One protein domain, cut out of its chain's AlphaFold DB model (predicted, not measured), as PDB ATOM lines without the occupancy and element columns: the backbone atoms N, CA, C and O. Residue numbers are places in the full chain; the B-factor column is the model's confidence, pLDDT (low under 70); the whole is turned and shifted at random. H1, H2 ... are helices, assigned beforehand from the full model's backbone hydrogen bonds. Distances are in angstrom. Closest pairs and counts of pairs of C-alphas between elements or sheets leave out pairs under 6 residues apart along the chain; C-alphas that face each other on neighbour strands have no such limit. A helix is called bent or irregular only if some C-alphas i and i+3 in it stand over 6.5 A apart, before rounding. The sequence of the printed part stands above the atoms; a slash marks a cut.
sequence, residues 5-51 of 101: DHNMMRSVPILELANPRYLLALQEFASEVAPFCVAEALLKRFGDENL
ATOM      1  N   ASP A   5       7.152   9.443  42.602       56.56
ATOM      2  CA  ASP A   5       6.683   8.655  41.446       56.56
ATOM      3  C   ASP A   5       6.524   7.152  41.733       56.56
ATOM      4  O   ASP A   5       5.715   6.467  41.107       56.56
ATOM      5  N   HIS A   6       7.220   6.600  42.730       58.16
ATOM      6  CA  HIS A   6       7.238   5.143  42.935       58.16
ATOM      7  C   HIS A   6       5.905   4.588  43.464       58.16
ATOM      8  O   HIS A   6       5.534   3.455  43.155       58.16
ATOM      9  N   ASN A   7       5.154   5.381  44.239       61.38
ATOM     10  CA  ASN A   7       3.810   4.995  44.677       61.38
ATOM     11  C   ASN A   7       2.799   5.052  43.527       61.38
ATOM     12  O   ASN A   7       1.902   4.211  43.479       61.38
ATOM     13  N   MET A   8       2.973   5.979  42.579       64.69
ATOM     14  CA  MET A   8       2.131   6.066  41.385       64.69
ATOM     15  C   MET A   8       2.253   4.795  40.539       64.69
ATOM     16  O   MET A   8       1.241   4.275  40.068       64.69
ATOM     17  N   MET A   9       3.455   4.216  40.446       67.88
ATOM     18  CA  MET A   9       3.694   2.985  39.687       67.88
ATOM     19  C   MET A   9       2.921   1.768  40.202       67.88
ATOM     20  O   MET A   9       2.571   0.888  39.422       67.88
ATOM     21  N   ARG A  10       2.594   1.732  41.499       66.12
ATOM     22  CA  ARG A  10       1.767   0.662  42.083       66.12
ATOM     23  C   ARG A  10       0.292   0.766  41.693       66.12
ATOM     24  O   ARG A  10      -0.427  -0.220  41.815       66.12
ATOM     25  N   SER A  11      -0.152   1.945  41.260       72.69
ATOM     26  CA  SER A  11      -1.536   2.208  40.851       72.69
ATOM     27  C   SER A  11      -1.759   2.196  39.339       72.69
ATOM     28  O   SER A  11      -2.913   2.222  38.917       72.69
ATOM     29  N   VAL A  12      -0.698   2.145  38.523       73.19
ATOM     30  CA  VAL A  12      -0.842   2.096  37.060       73.19
ATOM     31  C   VAL A  12      -1.392   0.723  36.649       73.19
ATOM     32  O   VAL A  12      -0.800  -0.303  37.002       73.19
ATOM     33  N   PRO A  13      -2.508   0.661  35.899       78.81
ATOM     34  CA  PRO A  13      -3.016  -0.595  35.366       78.81
ATOM     35  C   PRO A  13      -1.959  -1.308  34.516       78.81
ATOM     36  O   PRO A  13      -1.276  -0.687  33.709       78.81
ATOM     37  N   ILE A  14      -1.867  -2.639  34.627       72.88
ATOM     38  CA  ILE A  14      -0.851  -3.440  33.911       72.88
ATOM     39  C   ILE A  14      -0.868  -3.184  32.392       72.88
ATOM     40  O   ILE A  14       0.178  -3.196  31.747       72.88
ATOM     41  N   LEU A  15      -2.053  -2.942  31.824       75.19
ATOM     42  CA  LEU A  15      -2.233  -2.660  30.397       75.19
ATOM     43  C   LEU A  15      -1.637  -1.311  29.972       75.19
ATOM     44  O   LEU A  15      -1.242  -1.159  28.821       75.19
ATOM     45  N   GLU A  16      -1.527  -0.358  30.896       79.50
ATOM     46  CA  GLU A  16      -0.981   0.976  30.645       79.50
ATOM     47  C   GLU A  16       0.533   1.042  30.857       79.50
ATOM     48  O   GLU A  16       1.156   2.022  30.472       79.50
ATOM     49  N   LEU A  17       1.165  -0.011  31.388       76.31
ATOM     50  CA  LEU A  17       2.617  -0.041  31.608       76.31
ATOM     51  C   LEU A  17       3.431   0.084  30.312       76.31
ATOM     52  O   LEU A  17       4.580   0.506  30.339       76.31
ATOM     53  N   ALA A  18       2.839  -0.258  29.167       78.81
ATOM     54  CA  ALA A  18       3.476  -0.066  27.869       78.81
ATOM     55  C   ALA A  18       3.473   1.399  27.398       78.81
ATOM     56  O   ALA A  18       4.144   1.706  26.411       78.81
ATOM     57  N   ASN A  19       2.724   2.283  28.067       82.88
ATOM     58  CA  ASN A  19       2.602   3.682  27.690       82.88
ATOM     59  C   ASN A  19       3.941   4.417  27.926       82.88
ATOM     60  O   ASN A  19       4.499   4.338  29.029       82.88
ATOM     61  N   PRO A  20       4.446   5.175  26.936       78.50
ATOM     62  CA  PRO A  20       5.714   5.907  27.027       78.50
ATOM     63  C   PRO A  20       5.795   6.905  28.192       78.50
ATOM     64  O   PRO A  20       6.898   7.209  28.667       78.50
ATOM     65  N   ARG A  21       4.642   7.363  28.706       85.50
ATOM     66  CA  ARG A  21       4.526   8.182  29.925       85.50
ATOM     67  C   ARG A  21       5.168   7.506  31.133       85.50
ATOM     68  O   ARG A  21       5.820   8.179  31.927       85.50
ATOM     69  N   TYR A  22       5.013   6.189  31.253       84.94
ATOM     70  CA  TYR A  22       5.396   5.431  32.445       84.94
ATOM     71  C   TYR A  22       6.672   4.611  32.265       84.94
ATOM     72  O   TYR A  22       7.214   4.143  33.260       84.94
ATOM     73  N   LEU A  23       7.182   4.450  31.036       84.12
ATOM     74  CA  LEU A  23       8.335   3.581  30.762       84.12
ATOM     75  C   LEU A  23       9.580   3.935  31.588       84.12
ATOM     76  O   LEU A  23      10.183   3.043  32.171       84.12
ATOM     77  N   LEU A  24       9.936   5.220  31.692       83.38
ATOM     78  CA  LEU A  24      11.104   5.633  32.480       83.38
ATOM     79  C   LEU A  24      10.900   5.339  33.975       83.38
ATOM     80  O   LEU A  24      11.734   4.702  34.610       83.38
ATOM     81  N   ALA A  25       9.740   5.717  34.518       84.31
ATOM     82  CA  ALA A  25       9.400   5.462  35.916       84.31
ATOM     83  C   ALA A  25       9.304   3.956  36.234       84.31
ATOM     84  O   ALA A  25       9.608   3.537  37.351       84.31
ATOM     85  N   LEU A  26       8.916   3.125  35.260       86.44
ATOM     86  CA  LEU A  26       8.925   1.663  35.369       86.44
ATOM     87  C   LEU A  26      10.328   1.100  35.498       86.44
ATOM     88  O   LEU A  26      10.545   0.202  36.311       86.44
ATOM     89  N   GLN A  27      11.251   1.599  34.683       84.06
ATOM     90  CA  GLN A  27      12.642   1.170  34.698       84.06
ATOM     91  C   GLN A  27      13.307   1.565  36.018       84.06
ATOM     92  O   GLN A  27      13.894   0.703  36.667       84.06
ATOM     93  N   GLU A  28      13.108   2.807  36.471       86.88
ATOM     94  CA  GLU A  28      13.586   3.284  37.776       86.88
ATOM     95  C   GLU A  28      12.994   2.464  38.933       86.88
ATOM     96  O   GLU A  28      13.711   2.000  39.822       86.88
ATOM     97  N   PHE A  29      11.682   2.197  38.900       86.25
ATOM     98  CA  PHE A  29      11.030   1.347  39.895       86.25
ATOM     99  C   PHE A  29      11.609  -0.073  39.904       86.25
ATOM    100  O   PHE A  29      11.846  -0.633  40.978       86.25
ATOM    101  N   ALA A  30      11.846  -0.658  38.728       87.25
ATOM    102  CA  ALA A  30      12.428  -1.986  38.603       87.25
ATOM    103  C   ALA A  30      13.862  -2.040  39.149       87.25
ATOM    104  O   ALA A  30      14.217  -3.030  39.785       87.25
ATOM    105  N   SER A  31      14.670  -0.995  38.945       83.25
ATOM    106  CA  SER A  31      16.056  -0.955  39.419       83.25
ATOM    107  C   SER A  31      16.199  -0.637  40.906       83.25
ATOM    108  O   SER A  31      17.120  -1.145  41.540       83.25
ATOM    109  N   GLU A  32      15.325   0.202  41.468       86.56
ATOM    110  CA  GLU A  32      15.538   0.774  42.806       86.56
ATOM    111  C   GLU A  32      14.625   0.189  43.892       86.56
ATOM    112  O   GLU A  32      14.997   0.170  45.066       86.56
ATOM    113  N   VAL A  33      13.423  -0.274  43.532       86.50
ATOM    114  CA  VAL A  33      12.353  -0.542  44.514       86.50
ATOM    115  C   VAL A  33      11.760  -1.941  44.396       86.50
ATOM    116  O   VAL A  33      11.346  -2.527  45.401       86.50
ATOM    117  N   ALA A  34      11.636  -2.466  43.179       85.06
ATOM    118  CA  ALA A  34      10.895  -3.690  42.934       85.06
ATOM    119  C   ALA A  34      11.578  -4.919  43.569       85.06
ATOM    120  O   ALA A  34      12.801  -5.059  43.508       85.06
ATOM    121  N   PRO A  35      10.805  -5.872  44.129       88.75
ATOM    122  CA  PRO A  35      11.340  -7.180  44.494       88.75
ATOM    123  C   PRO A  35      11.987  -7.859  43.285       88.75
ATOM    124  O   PRO A  35      11.469  -7.733  42.177       88.75
ATOM    125  N   PHE A  36      13.050  -8.638  43.501       86.81
ATOM    126  CA  PHE A  36      13.868  -9.227  42.428       86.81
ATOM    127  C   PHE A  36      13.050  -9.861  41.286       86.81
ATOM    128  O   PHE A  36      13.232  -9.504  40.128       86.81
ATOM    129  N   CYS A  37      12.086 -10.731  41.600       88.50
ATOM    130  CA  CYS A  37      11.264 -11.392  40.579       88.50
ATOM    131  C   CYS A  37      10.393 -10.412  39.769       88.50
ATOM    132  O   CYS A  37      10.108 -10.653  38.599       88.50
ATOM    133  N   VAL A  38       9.956  -9.311  40.388       86.25
ATOM    134  CA  VAL A  38       9.170  -8.259  39.727       86.25
ATOM    135  C   VAL A  38      10.085  -7.384  38.874       86.25
ATOM    136  O   VAL A  38       9.748  -7.108  37.727       86.25
ATOM    137  N   ALA A  39      11.251  -7.001  39.401       88.50
ATOM    138  CA  ALA A  39      12.273  -6.258  38.670       88.50
ATOM    139  C   ALA A  39      12.683  -6.992  37.387       88.50
ATOM    140  O   ALA A  39      12.636  -6.423  36.300       88.50
ATOM    141  N   GLU A  40      13.002  -8.283  37.499       90.19
ATOM    142  CA  GLU A  40      13.405  -9.118  36.367       90.19
ATOM    143  C   GLU A  40      12.295  -9.209  35.309       90.19
ATOM    144  O   GLU A  40      12.549  -9.022  34.117       90.19
ATOM    145  N   ALA A  41      11.043  -9.419  35.729       88.56
ATOM    146  CA  ALA A  41       9.903  -9.465  34.816       88.56
ATOM    147  C   ALA A  41       9.664  -8.125  34.098       88.56
ATOM    148  O   ALA A  41       9.359  -8.114  32.902       88.56
ATOM    149  N   LEU A  42       9.812  -7.001  34.807       87.06
ATOM    150  CA  LEU A  42       9.662  -5.663  34.240       87.06
ATOM    151  C   LEU A  42      10.778  -5.345  33.246       87.06
ATOM    152  O   LEU A  42      10.480  -4.942  32.127       87.06
ATOM    153  N   LEU A  43      12.042  -5.592  33.593       87.81
ATOM    154  CA  LEU A  43      13.183  -5.327  32.710       87.81
ATOM    155  C   LEU A  43      13.189  -6.240  31.479       87.81
ATOM    156  O   LEU A  43      13.485  -5.796  30.369       87.81
ATOM    157  N   LYS A  44      12.771  -7.499  31.629       88.94
ATOM    158  CA  LYS A  44      12.610  -8.413  30.492       88.94
ATOM    159  C   LYS A  44      11.544  -7.938  29.500       88.94
ATOM    160  O   LYS A  44      11.616  -8.274  28.323       88.94
ATOM    161  N   ARG A  45      10.544  -7.184  29.961       85.62
ATOM    162  CA  ARG A  45       9.425  -6.733  29.123       85.62
ATOM    163  C   ARG A  45       9.564  -5.294  28.628       85.62
ATOM    164  O   ARG A  45       9.119  -5.001  27.527       85.62
ATOM    165  N   PHE A  46      10.147  -4.417  29.437       87.06
ATOM    166  CA  PHE A  46      10.190  -2.966  29.227       87.06
ATOM    167  C   PHE A  46      11.587  -2.362  29.440       87.06
ATOM    168  O   PHE A  46      11.735  -1.142  29.460       87.06
ATOM    169  N   GLY A  47      12.621  -3.188  29.617       84.62
ATOM    170  CA  GLY A  47      14.003  -2.717  29.550       84.62
ATOM    171  C   GLY A  47      14.335  -2.219  28.145       84.62
ATOM    172  O   GLY A  47      13.731  -2.680  27.175       84.62
ATOM    173  N   ASP A  48      15.295  -1.302  28.033       82.00
ATOM    174  CA  ASP A  48      15.633  -0.606  26.779       82.00
ATOM    175  C   ASP A  48      15.866  -1.554  25.595       82.00
ATOM    176  O   ASP A  48      15.419  -1.303  24.475       82.00
ATOM    177  N   GLU A  49      16.503  -2.697  25.853       85.06
ATOM    178  CA  GLU A  49      16.778  -3.726  24.846       85.06
ATOM    179  C   GLU A  49      15.511  -4.413  24.314       85.06
ATOM    180  O   GLU A  49      15.506  -4.894  23.181       85.06
ATOM    181  N   ASN A  50      14.431  -4.410  25.095       87.06
ATOM    182  CA  ASN A  50      13.168  -5.091  24.815       87.06
ATOM    183  C   ASN A  50      12.043  -4.135  24.393       87.06
ATOM    184  O   ASN A  50      10.946  -4.589  24.065       87.06
ATOM    185  N   LEU A  51      12.297  -2.823  24.369       87.44
ATOM    186  CA  LEU A  51      11.325  -1.848  23.882       87.44
ATOM    187  C   LEU A  51      11.033  -2.063  22.399       87.44
ATOM    188  O   LEU A  51      11.950  -2.251  21.590       87.44
TER     189      LEU A  51
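This is residues 5 to 51 of the 101 residues of an uncharacterized protein of Pseudomonas fluorescens R124 (UniProt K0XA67). Two helices, H2 and H3, fold back on each other as a helical hairpin, and a short first helix, H1, packs on H2 alone, so that H2 has a helix on each of two sides. The loop of residues 10 to 19 leads from H1, which sits by the later part of H2, back to the beginning of H2. The printed part has 47 residues, with three named helices in the order H1, H2, H3 and no named strand; its class is all helix. It is compact, with a radius of gyration of the C-alphas of 9.5 A, and rounded, its C-alphas spanning 21 by 21 by 15 A.

H1 takes residues 5 to 9, beginning at C-alpha 5 at (6.683, 8.655, 41.446). Residues 10 to 19 follow, with a short helical run at residues 14 to 16 that bears no name. H2, the longest helix by residues, takes residues 20 to 32 and measures 19.3 A from C-alpha 20 at (5.714, 5.907, 27.027) to C-alpha 32. It is irregular: C-alphas 21 and 24 are 7.5 A apart, against about 5 A in a regular helix. H3 takes residues 36 to 46, 15.1 A long, and ends with C-alpha 46 at (10.190, -2.966, 29.227). Another short helical run without a name lies at residues 48 to 50.

H1 touches H2, with 7 pairs of C-alphas within 8 A. The closest C-alphas of the two are those of His 6 and Phe 29, 6.2 A apart, and their centres are 9.2 A apart. H2 touches H3, with 13 pairs of C-alphas within 8 A; the closest are the C-alphas of Ala 30 and Ala 39, 4.3 A apart. The lines of H2 and H3 stand at a shallow tilt of 30 degrees and run opposite ways, and the two form a helical hairpin. H1 and H3 are apart. In H1 and H3 every O i to N i+4 pair is within hydrogen-bond range; in H2 7 of 9 are.

The two C-alphas farthest apart are those of Asn 7 and Glu 49, at 25.2 A, while the first and last printed C-alphas, of Asp 5 and Leu 51, are 21.0 A apart. The printed part has no cut. The link from H1 to H2, 10 residues, is short, and the link from H2 to H3, 3 residues, is tight. The mean pLDDT of the printed part is 81.2; residues 5 to 10 are under 70, and H1 has a mean of 62.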